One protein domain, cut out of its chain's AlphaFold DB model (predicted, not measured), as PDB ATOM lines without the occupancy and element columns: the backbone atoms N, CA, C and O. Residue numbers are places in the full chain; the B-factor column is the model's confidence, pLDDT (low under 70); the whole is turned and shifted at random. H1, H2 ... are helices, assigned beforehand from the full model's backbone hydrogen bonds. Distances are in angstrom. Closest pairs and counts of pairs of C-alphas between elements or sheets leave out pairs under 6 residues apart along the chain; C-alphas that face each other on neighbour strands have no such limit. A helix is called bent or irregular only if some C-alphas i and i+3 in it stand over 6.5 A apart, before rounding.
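This is residues 70 to 149 of the 149 residues of an uncharacterized protein of Cytophagaceae bacterium (UniProt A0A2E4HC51). A small head of three helices, H1, H2 and H3, has one long helical arm: residues 125 to 149, of which 125 to 146 belong to H4, stick out from it and make much of the length. In the head, H1 and the kinked H2 make a V joined by a tight turn, and the short H3 folds back on the far end of H2. The printed part has 80 residues with four named helices, in the order H1, H2, H3, H4, and no named strand; the class is all helix. The whole is extended, with a radius of gyration of the C-alphas of 20.5 A, and spans 72 by 26 by 13 A.

The printed part begins at Val 70. H1 holds residues 74 to 88, starts with C-alpha 74 at (35.504, -0.579, -39.583) and is 21.1 A long from first to last C-alpha. H2 holds residues 90 to 109 and is 30.2 A long, with C-alpha 90 at (46.197, 15.063, -41.103). H2 has a kink of 38 degrees near residue 97 and is irregular, the C-alphas of residues 94 and 97 being 7.4 A apart. H3 holds residues 114 to 120 and is 9.8 A long. H4 holds residues 125 to 146 and is 32.2 A long, ending with C-alpha 146 at (16.172, -40.071, -26.298).

H2 touches H1 with residues 91 to 100 alone, and the closest C-alphas of the two are those of Phe 84 and Gly 92, 4.6 A apart. Their lines stand at a steep tilt of 53 degrees, opposite ways. H2 touches H3 with residues 104 to 108 alone, and the closest C-alphas are those of Phe 107 and Gly 117, 5.0 A apart. H2 and H3 form a helical hairpin, at a shallow tilt of 31 degrees, opposite ways. H1 and H3 are close but not clearly touching, about perpendicular at 84 degrees, with the closest C-alphas, those of Ile 76 and Ile 120, 6.1 A apart. H4 is apart from H1, H2 and H3. In H1 and H3 every O i to N i+4 pair is within hydrogen-bond range; in H2 it is 13 of 16 and in H4 15 of 18.

The two C-alphas farthest apart are those of Trp 88 and His 149, at 72.5 A. Without residues 125 to 149, which stand free, the body has 55 residues and spans 33 by 19 by 15 A. The printed part has no cut, and the links H1 to H2, H2 to H3 and H3 to H4 are tight. His 149 is the chain's last residue. The mean pLDDT of the printed part is 81.2, and it is under 70 in residues 70 to 71, 123 to 130 and 145 to 149.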
ATOM      1  N   VAL A  70      35.266   0.205 -27.615       57.59
ATOM      2  CA  VAL A  70      34.356   1.039 -28.391       57.59
ATOM      3  C   VAL A  70      34.302   0.356 -29.746       57.59
ATOM      4  O   VAL A  70      35.185   0.514 -30.587       57.59
ATOM      5  N   SER A  71      33.317  -0.517 -29.897       65.12
ATOM      6  CA  SER A  71      33.151  -1.366 -31.059       65.12
ATOM      7  C   SER A  71      32.628  -0.501 -32.196       65.12
ATOM      8  O   SER A  71      31.449  -0.527 -32.513       65.12
ATOM      9  N   ILE A  72      33.486   0.334 -32.780       77.69
ATOM     10  CA  ILE A  72      33.161   1.092 -33.988       77.69
ATOM     11  C   ILE A  72      33.324   0.148 -35.172       77.69
ATOM     12  O   ILE A  72      34.358  -0.509 -35.320       77.69
ATOM     13  N   ASN A  73      32.303   0.057 -36.019       84.31
ATOM     14  CA  ASN A  73      32.402  -0.651 -37.288       84.31
ATOM     15  C   ASN A  73      33.547  -0.074 -38.136       84.31
ATOM     16  O   ASN A  73      33.624   1.139 -38.330       84.31
ATOM     17  N   SER A  74      34.401  -0.944 -38.687       86.81
ATOM     18  CA  SER A  74      35.504  -0.579 -39.583       86.81
ATOM     19  C   SER A  74      35.072   0.358 -40.716       86.81
ATOM     20  O   SER A  74      35.804   1.281 -41.059       86.81
ATOM     21  N   PHE A  75      33.866   0.180 -41.260       89.69
ATOM     22  CA  PHE A  75      33.311   1.073 -42.276       89.69
ATOM     23  C   PHE A  75      33.140   2.509 -41.763       89.69
ATOM     24  O   PHE A  75      33.551   3.464 -42.418       89.69
ATOM     25  N   ILE A  76      32.589   2.667 -40.560       91.31
ATOM     26  CA  ILE A  76      32.365   3.976 -39.940       91.31
ATOM     27  C   ILE A  76      33.692   4.623 -39.542       91.31
ATOM     28  O   ILE A  76      33.845   5.828 -39.700       91.31
ATOM     29  N   ALA A  77      34.673   3.831 -39.106       89.94
ATOM     30  CA  ALA A  77      36.024   4.321 -38.845       89.94
ATOM     31  C   ALA A  77      36.676   4.910 -40.111       89.94
ATOM     32  O   ALA A  77      37.239   6.001 -40.057       89.94
ATOM     33  N   ILE A  78      36.551   4.233 -41.259       92.94
ATOM     34  CA  ILE A  78      37.057   4.729 -42.549       92.94
ATOM     35  C   ILE A  78      36.330   6.014 -42.958       92.94
ATOM     36  O   ILE A  78      36.980   6.992 -43.322       92.94
ATOM     37  N   LEU A  79      34.998   6.046 -42.859       94.62
ATOM     38  CA  LEU A  79      34.219   7.245 -43.177       94.62
ATOM     39  C   LEU A  79      34.585   8.427 -42.279       94.62
ATOM     40  O   LEU A  79      34.745   9.538 -42.777       94.62
ATOM     41  N   ALA A  80      34.754   8.191 -40.979       93.50
ATOM     42  CA  ALA A  80      35.200   9.210 -40.043       93.50
ATOM     43  C   ALA A  80      36.595   9.727 -40.412       93.50
ATOM     44  O   ALA A  80      36.794  10.935 -40.478       93.50
ATOM     45  N   LEU A  81      37.546   8.839 -40.717       93.94
ATOM     46  CA  LEU A  81      38.889   9.238 -41.139       93.94
ATOM     47  C   LEU A  81      38.859  10.110 -42.395       93.94
ATOM     48  O   LEU A  81      39.517  11.145 -42.415       93.94
ATOM     49  N   ILE A  82      38.074   9.738 -43.406       96.88
ATOM     50  CA  ILE A  82      37.932  10.525 -44.639       96.88
ATOM     51  C   ILE A  82      37.271  11.875 -44.340       96.88
ATOM     52  O   ILE A  82      37.785  12.910 -44.754       96.88
ATOM     53  N   ALA A  83      36.169  11.889 -43.587       96.50
ATOM     54  CA  ALA A  83      35.452  13.116 -43.251       96.50
ATOM     55  C   ALA A  83      36.345  14.100 -42.482       96.50
ATOM     56  O   ALA A  83      36.440  15.271 -42.841       96.50
ATOM     57  N   PHE A  84      37.058  13.626 -41.462       95.56
ATOM     58  CA  PHE A  84      37.972  14.458 -40.685       95.56
ATOM     59  C   PHE A  84      39.223  14.868 -41.473       95.56
ATOM     60  O   PHE A  84      39.693  15.995 -41.307       95.56
ATOM     61  N   ALA A  85      39.728  14.009 -42.366       95.88
ATOM     62  CA  ALA A  85      40.787  14.376 -43.305       95.88
ATOM     63  C   ALA A  85      40.349  15.512 -44.237       95.88
ATOM     64  O   ALA A  85      41.129  16.415 -44.515       95.88
ATOM     65  N   MET A  86      39.099  15.508 -44.699       96.88
ATOM     66  CA  MET A  86      38.570  16.586 -45.539       96.88
ATOM     67  C   MET A  86      38.350  17.885 -44.762       96.88
ATOM     68  O   MET A  86      38.511  18.959 -45.333       96.88
ATOM     69  N   LEU A  87      37.996  17.801 -43.477       95.50
ATOM     70  CA  LEU A  87      37.792  18.980 -42.637       95.50
ATOM     71  C   LEU A  87      39.111  19.705 -42.357       95.50
ATOM     72  O   LEU A  87      39.218  20.887 -42.671       95.50
ATOM     73  N   TRP A  88      40.103  19.013 -41.781       93.56
ATOM     74  CA  TRP A  88      41.351  19.627 -41.287       93.56
ATOM     75  C   TRP A  88      42.635  18.897 -41.723       93.56
ATOM     76  O   TRP A  88      43.719  19.180 -41.216       93.56
ATOM     77  N   GLY A  89      42.560  17.955 -42.662       93.31
ATOM     78  CA  GLY A  89      43.721  17.190 -43.117       93.31
ATOM     79  C   GLY A  89      44.212  16.186 -42.074       93.31
ATOM     80  O   GLY A  89      43.433  15.552 -41.361       93.31
ATOM     81  N   ILE A  90      45.536  16.046 -41.976       89.31
ATOM     82  CA  ILE A  90      46.197  15.063 -41.103       89.31
ATOM     83  C   ILE A  90      45.809  15.263 -39.631       89.31
ATOM     84  O   ILE A  90      45.584  14.291 -38.914       89.31
ATOM     85  N   SER A  91      45.685  16.513 -39.174       87.81
ATOM     86  CA  SER A  91      45.308  16.807 -37.787       87.81
ATOM     87  C   SER A  91      43.897  16.309 -37.459       87.81
ATOM     88  O   SER A  91      43.681  15.754 -36.383       87.81
ATOM     89  N   GLY A  92      42.958  16.418 -38.403       90.12
ATOM     90  CA  GLY A  92      41.616  15.854 -38.269       90.12
ATOM     91  C   GLY A  92      41.649  14.332 -38.133       90.12
ATOM     92  O   GLY A  92      40.955  13.771 -37.286       90.12
ATOM     93  N   MET A  93      42.495  13.652 -38.912       90.00
ATOM     94  CA  MET A  93      42.616  12.190 -38.862       90.00
ATOM     95  C   MET A  93      43.057  11.677 -37.485       90.00
ATOM     96  O   MET A  93      42.554  10.646 -37.041       90.00
ATOM     97  N   ILE A  94      43.939  12.406 -36.788       86.31
ATOM     98  CA  ILE A  94      44.422  12.043 -35.442       86.31
ATOM     99  C   ILE A  94      43.262  11.970 -34.438       86.31
ATOM    100  O   ILE A  94      43.224  11.080 -33.590       86.31
ATOM    101  N   VAL A  95      42.296  12.885 -34.548       87.69
ATOM    102  CA  VAL A  95      41.170  12.995 -33.606       87.69
ATOM    103  C   VAL A  95      39.898  12.280 -34.070       87.69
ATOM    104  O   VAL A  95      38.932  12.188 -33.313       87.69
ATOM    105  N   ALA A  96      39.882  11.733 -35.287       90.62
ATOM    106  CA  ALA A  96      38.684  11.155 -35.896       90.62
ATOM    107  C   ALA A  96      38.076  10.023 -35.050       90.62
ATOM    108  O   ALA A  96      36.881  10.030 -34.747       90.62
ATOM    109  N   LEU A  97      38.901   9.056 -34.637       88.38
ATOM    110  CA  LEU A  97      38.458   7.906 -33.847       88.38
ATOM    111  C   LEU A  97      37.970   8.272 -32.437       88.38
ATOM    112  O   LEU A  97      36.863   7.848 -32.102       88.38
ATOM    113  N   PRO A  98      38.703   9.051 -31.613       83.00
ATOM    114  CA  PRO A  98      38.215   9.417 -30.283       83.00
ATOM    115  C   PRO A  98      36.925  10.246 -30.340       83.00
ATOM    116  O   PRO A  98      36.019  10.005 -29.542       83.00
ATOM    117  N   ILE A  99      36.772  11.149 -31.317       88.94
ATOM    118  CA  ILE A  99      35.523  11.910 -31.474       88.94
ATOM    119  C   ILE A  99      34.372  10.992 -31.902       88.94
ATOM    120  O   ILE A  99      33.286  11.051 -31.325       88.94
ATOM    121  N   THR A 100      34.601  10.100 -32.868       89.81
ATOM    122  CA  THR A 100      33.573   9.143 -33.320       89.81
ATOM    123  C   THR A 100      33.158   8.195 -32.191       89.81
ATOM    124  O   THR A 100      31.975   7.894 -32.031       89.81
ATOM    125  N   ALA A 101      34.112   7.773 -31.360       85.31
ATOM    126  CA  ALA A 101      33.863   6.976 -30.165       85.31
ATOM    127  C   ALA A 101      32.997   7.717 -29.139       85.31
ATOM    128  O   ALA A 101      32.009   7.164 -28.652       85.31
ATOM    129  N   ALA A 102      33.330   8.975 -28.843       85.25
ATOM    130  CA  ALA A 102      32.557   9.806 -27.926       85.25
ATOM    131  C   ALA A 102      31.121  10.022 -28.433       85.25
ATOM    132  O   ALA A 102      30.166   9.859 -27.673       85.25
ATOM    133  N   LEU A 103      30.949  10.304 -29.731       87.12
ATOM    134  CA  LEU A 103      29.631  10.441 -30.359       87.12
ATOM    135  C   LEU A 103      28.805   9.156 -30.254       87.12
ATOM    136  O   LEU A 103      27.625   9.220 -29.910       87.12
ATOM    137  N   LYS A 104      29.422   7.990 -30.483       84.81
ATOM    138  CA  LYS A 104      28.760   6.692 -30.305       84.81
ATOM    139  C   LYS A 104      28.211   6.540 -28.885       84.81
ATOM    140  O   LYS A 104      27.041   6.211 -28.724       84.81
ATOM    141  N   ILE A 105      29.026   6.821 -27.865       82.88
ATOM    142  CA  ILE A 105      28.619   6.710 -26.454       82.88
ATOM    143  C   ILE A 105      27.425   7.625 -26.152       82.88
ATOM    144  O   ILE A 105      26.484   7.205 -25.474       82.88
ATOM    145  N   ILE A 106      27.435   8.855 -26.672       83.44
ATOM    146  CA  ILE A 106      26.331   9.811 -26.507       83.44
ATOM    147  C   ILE A 106      25.050   9.279 -27.165       83.44
ATOM    148  O   ILE A 106      23.973   9.337 -26.567       83.44
ATOM    149  N   PHE A 107      25.149   8.741 -28.383       84.62
ATOM    150  CA  PHE A 107      23.997   8.188 -29.098       84.62
ATOM    151  C   PHE A 107      23.445   6.920 -28.443       84.62
ATOM    152  O   PHE A 107      22.227   6.763 -28.394       84.62
ATOM    153  N   ASP A 108      24.305   6.079 -27.868       80.25
ATOM    154  CA  ASP A 108      23.904   4.875 -27.133       80.25
ATOM    155  C   ASP A 108      23.119   5.207 -25.848       80.25
ATOM    156  O   ASP A 108      22.221   4.459 -25.460       80.25
ATOM    157  N   HIS A 109      23.390   6.351 -25.205       79.75
ATOM    158  CA  HIS A 109      22.666   6.786 -24.000       79.75
ATOM    159  C   HIS A 109      21.285   7.399 -24.289       79.75
ATOM    160  O   HIS A 109      20.458   7.516 -23.383       79.75
ATOM    161  N   SER A 110      20.997   7.783 -25.537       84.50
ATOM    162  CA  SER A 110      19.716   8.387 -25.910       84.50
ATOM    163  C   SER A 110      18.812   7.388 -26.627       84.50
ATOM    164  O   SER A 110      19.094   6.965 -27.745       84.50
ATOM    165  N   LYS A 111      17.638   7.090 -26.051       77.12
ATOM    166  CA  LYS A 111      16.638   6.193 -26.672       77.12
ATOM    167  C   LYS A 111      16.220   6.624 -28.086       77.12
ATOM    168  O   LYS A 111      15.838   5.777 -28.885       77.12
ATOM    169  N   ARG A 112      16.304   7.924 -28.406       82.62
ATOM    170  CA  ARG A 112      15.990   8.470 -29.739       82.62
ATOM    171  C   ARG A 112      17.109   8.227 -30.758       82.62
ATOM    172  O   ARG A 112      16.812   8.066 -31.936       82.62
ATOM    173  N   PHE A 113      18.368   8.198 -30.319       81.75
ATOM    174  CA  PHE A 113      19.542   8.038 -31.187       81.75
ATOM    175  C   PHE A 113      20.165   6.640 -31.130       81.75
ATOM    176  O   PHE A 113      21.105   6.366 -31.873       81.75
ATOM    177  N   ALA A 114      19.584   5.728 -30.348       75.88
ATOM    178  CA  ALA A 114      20.025   4.341 -30.235       75.88
ATOM    179  C   ALA A 114      20.131   3.617 -31.594       75.88
ATOM    180  O   ALA A 114      21.029   2.803 -31.786       75.88
ATOM    181  N   ALA A 115      19.272   3.944 -32.571       78.75
ATOM    182  CA  ALA A 115      19.370   3.390 -33.926       78.75
ATOM    183  C   ALA A 115      20.657   3.828 -34.653       78.75
ATOM    184  O   ALA A 115      21.278   3.029 -35.347       78.75
ATOM    185  N   ILE A 116      21.081   5.081 -34.468       81.19
ATOM    186  CA  ILE A 116      22.323   5.615 -35.042       81.19
ATOM    187  C   ILE A 116      23.531   5.026 -34.304       81.19
ATOM    188  O   ILE A 116      24.481   4.587 -34.947       81.19
ATOM    189  N   GLY A 117      23.468   4.940 -32.971       79.19
ATOM    190  CA  GLY A 117      24.489   4.273 -32.155       79.19
ATOM    191  C   GLY A 117      24.717   2.814 -32.569       79.19
ATOM    192  O   GLY A 117      25.860   2.386 -32.740       79.19
ATOM    193  N   PHE A 118      23.636   2.083 -32.869       78.38
ATOM    194  CA  PHE A 118      23.694   0.710 -33.378       78.38
ATOM    195  C   PHE A 118      24.385   0.596 -34.747       78.38
ATOM    196  O   PHE A 118      25.176  -0.320 -34.943       78.38
ATOM    197  N   LEU A 119      24.139   1.528 -35.677       82.25
ATOM    198  CA  LEU A 119      24.801   1.542 -36.993       82.25
ATOM    199  C   LEU A 119      26.296   1.876 -36.907       82.25
ATOM    200  O   LEU A 119      27.091   1.400 -37.718       82.25
ATOM    201  N   ILE A 120      26.671   2.706 -35.932       83.50
ATOM    202  CA  ILE A 120      28.070   3.039 -35.643       83.50
ATOM    203  C   ILE A 120      28.785   1.847 -34.986       83.50
ATOM    204  O   ILE A 120      29.988   1.655 -35.178       83.50
ATOM    205  N   GLY A 121      28.035   1.036 -34.237       76.81
ATOM    206  CA  GLY A 121      28.485  -0.186 -33.586       76.81
ATOM    207  C   GLY A 121      28.933  -1.293 -34.548       76.81
ATOM    208  O   GLY A 121      28.429  -1.419 -35.662       76.81
ATOM    209  N   GLN A 122      29.864  -2.146 -34.116       70.75
ATOM    210  CA  GLN A 122      30.129  -3.413 -34.799       70.75
ATOM    211  C   GLN A 122      28.950  -4.375 -34.597       70.75
ATOM    212  O   GLN A 122      28.389  -4.418 -33.498       70.75
ATOM    213  N   PRO A 123      28.607  -5.196 -35.606       62.97
ATOM    214  CA  PRO A 123      27.734  -6.341 -35.396       62.97
ATOM    215  C   PRO A 123      28.386  -7.242 -34.345       62.97
ATOM    216  O   PRO A 123      29.478  -7.771 -34.529       62.97
ATOM    217  N   GLU A 124      27.750  -7.347 -33.186       61.03
ATOM    218  CA  GLU A 124      28.371  -7.983 -32.039       61.03
ATOM    219  C   GLU A 124      28.335  -9.512 -32.184       61.03
ATOM    220  O   GLU A 124      27.366 -10.177 -31.816       61.03
ATOM    221  N   ASP A 125      29.429 -10.095 -32.683       58.19
ATOM    222  CA  ASP A 125      29.612 -11.553 -32.789       58.19
ATOM    223  C   ASP A 125      29.394 -12.269 -31.448       58.19
ATOM    224  O   ASP A 125      28.973 -13.428 -31.391       58.19
ATOM    225  N   ARG A 126      29.621 -11.561 -30.335       56.28
ATOM    226  CA  ARG A 126      29.398 -12.057 -28.973       56.28
ATOM    227  C   ARG A 126      27.920 -12.392 -28.709       56.28
ATOM    228  O   ARG A 126      27.652 -13.393 -28.042       56.28
ATOM    229  N   TYR A 127      26.974 -11.639 -29.285       59.16
ATOM    230  CA  TYR A 127      25.534 -11.939 -29.229       59.16
ATOM    231  C   TYR A 127      25.143 -13.128 -30.117       59.16
ATOM    232  O   TYR A 127      24.279 -13.928 -29.746       59.16
ATOM    233  N   LEU A 128      25.784 -13.284 -31.279       64.31
ATOM    234  CA  LEU A 128      25.534 -14.426 -32.166       64.31
ATOM    235  C   LEU A 128      26.057 -15.733 -31.553       64.31
ATOM    236  O   LEU A 128      25.376 -16.763 -31.583       64.31
ATOM    237  N   ARG A 129      27.233 -15.685 -30.918       66.88
ATOM    238  CA  ARG A 129      27.889 -16.850 -30.309       66.88
ATOM    239  C   ARG A 129      27.129 -17.385 -29.094       66.88
ATOM    240  O   ARG A 129      27.002 -18.601 -28.955       66.88
ATOM    241  N   SER A 130      26.575 -16.516 -28.243       69.75
ATOM    242  CA  SER A 130      25.795 -16.932 -27.065       69.75
ATOM    243  C   SER A 130      24.503 -17.658 -27.454       69.75
ATOM    244  O   SER A 130      24.243 -18.754 -26.952       69.75
ATOM    245  N   ARG A 131      23.747 -17.131 -28.429       75.12
ATOM    246  CA  ARG A 131      22.539 -17.791 -28.955       75.12
ATOM    247  C   ARG A 131      22.846 -19.128 -29.626       75.12
ATOM    248  O   ARG A 131      22.122 -20.097 -29.404       75.12
ATOM    249  N   ALA A 132      23.903 -19.209 -30.436       79.12
ATOM    250  CA  ALA A 132      24.291 -20.456 -31.097       79.12
ATOM    251  C   ALA A 132      24.689 -21.542 -30.080       79.12
ATOM    252  O   ALA A 132      24.214 -22.679 -30.161       79.12
ATOM    253  N   LEU A 133      25.491 -21.177 -29.074       82.19
ATOM    254  CA  LEU A 133      25.892 -22.076 -27.991       82.19
ATOM    255  C   LEU A 133      24.699 -22.514 -27.137       82.19
ATOM    256  O   LEU A 133      24.594 -23.696 -26.808       82.19
ATOM    257  N   GLU A 134      23.765 -21.616 -26.818       84.38
ATOM    258  CA  GLU A 134      22.530 -21.981 -26.117       84.38
ATOM    259  C   GLU A 134      21.696 -23.000 -26.895       84.38
ATOM    260  O   GLU A 134      21.197 -23.964 -26.307       84.38
ATOM    261  N   ARG A 135      21.546 -22.813 -28.211       84.31
ATOM    262  CA  ARG A 135      20.796 -23.744 -29.069       84.31
ATOM    263  C   ARG A 135      21.463 -25.117 -29.114       84.31
ATOM    264  O   ARG A 135      20.774 -26.118 -28.929       84.31
ATOM    265  N   LEU A 136      22.789 -25.170 -29.248       87.31
ATOM    266  CA  LEU A 136      23.563 -26.415 -29.159       87.31
ATOM    267  C   LEU A 136      23.393 -27.103 -27.800       87.31
ATOM    268  O   LEU A 136      23.175 -28.313 -27.734       87.31
ATOM    269  N   LYS A 137      23.429 -26.335 -26.704       86.69
ATOM    270  CA  LYS A 137      23.255 -26.859 -25.342       86.69
ATOM    271  C   LYS A 137      21.852 -27.441 -25.133       86.69
ATOM    272  O   LYS A 137      21.718 -28.469 -24.471       86.69
ATOM    273  N   ARG A 138      20.809 -26.819 -25.705       87.56
ATOM    274  CA  ARG A 138      19.435 -27.359 -25.709       87.56
ATOM    275  C   ARG A 138      19.323 -28.625 -26.556       87.56
ATOM    276  O   ARG A 138      18.759 -29.609 -26.088       87.56
ATOM    277  N   TRP A 139      19.894 -28.624 -27.757       85.38
ATOM    278  CA  TRP A 139      19.874 -29.781 -28.653       85.38
ATOM    279  C   TRP A 139      20.557 -31.003 -28.023       85.38
ATOM    280  O   TRP A 139      19.965 -32.080 -27.968       85.38
ATOM    281  N   LYS A 140      21.742 -30.814 -27.427       86.25
ATOM    282  CA  LYS A 140      22.477 -31.879 -26.727       86.25
ATOM    283  C   LYS A 140      21.681 -32.455 -25.547       86.25
ATOM    284  O   LYS A 140      21.679 -33.663 -25.347       86.25
ATOM    285  N   ARG A 141      20.955 -31.603 -24.809       85.50
ATOM    286  CA  ARG A 141      20.087 -32.006 -23.686       85.50
ATOM    287  C   ARG A 141      18.888 -32.848 -24.134       85.50
ATOM    288  O   ARG A 141      18.527 -33.804 -23.448       85.50
ATOM    289  N   ASN A 142      18.290 -32.517 -25.278       82.44
ATOM    290  CA  ASN A 142      17.196 -33.306 -25.850       82.44
ATOM    291  C   ASN A 142      17.685 -34.649 -26.406       82.44
ATOM    292  O   ASN A 142      17.015 -35.657 -26.198       82.44
ATOM    293  N   GLN A 143      18.869 -34.704 -27.022       80.00
ATOM    294  CA  GLN A 143      19.439 -35.972 -27.492       80.00
ATOM    295  C   GLN A 143      19.775 -36.945 -26.357       80.00
ATOM    296  O   GLN A 143      19.566 -38.146 -26.504       80.00
ATOM    297  N   SER A 144      20.244 -36.458 -25.205       70.06
ATOM    298  CA  SER A 144      20.502 -37.319 -24.040       70.06
ATOM    299  C   SER A 144      19.237 -37.934 -23.431       70.06
ATOM    300  O   SER A 144      19.327 -38.980 -22.802       70.06
ATOM    301  N   ARG A 145      18.056 -37.332 -23.637       67.06
ATOM    302  CA  ARG A 145      16.772 -37.892 -23.178       67.06
ATOM    303  C   ARG A 145      16.246 -39.020 -24.069       67.06
ATOM    304  O   ARG A 145      15.501 -39.855 -23.583       67.06
ATOM    305  N   GLN A 146      16.634 -39.056 -25.342       63.41
ATOM    306  CA  GLN A 146      16.172 -40.071 -26.298       63.41
ATOM    307  C   GLN A 146      16.989 -41.372 -26.272       63.41
ATOM    308  O   GLN A 146      16.581 -42.337 -26.894       63.41
ATOM    309  N   ARG A 147      18.135 -41.409 -25.577       59.62
ATOM    310  CA  ARG A 147      19.002 -42.603 -25.471       59.62
ATOM    311  C   ARG A 147      18.785 -43.427 -24.189       59.62
ATOM    312  O   ARG A 147      19.524 -44.374 -23.960       59.62
ATOM    313  N   LEU A 148      17.844 -43.019 -23.336       61.22
ATOM    314  CA  LEU A 148      17.512 -43.663 -22.050       61.22
ATOM    315  C   LEU A 148      16.160 -44.406 -22.084       61.22
ATOM    316  O   LEU A 148      15.711 -44.893 -21.050       61.22
ATOM    317  N   HIS A 149      15.535 -44.478 -23.259       52.25
ATOM    318  CA  HIS A 149      14.396 -45.332 -23.590       52.25
ATOM    319  C   HIS A 149      14.832 -46.300 -24.685       52.25
ATOM    320  O   HIS A 149      14.331 -47.443 -24.667       52.25
TER     321      HIS A 149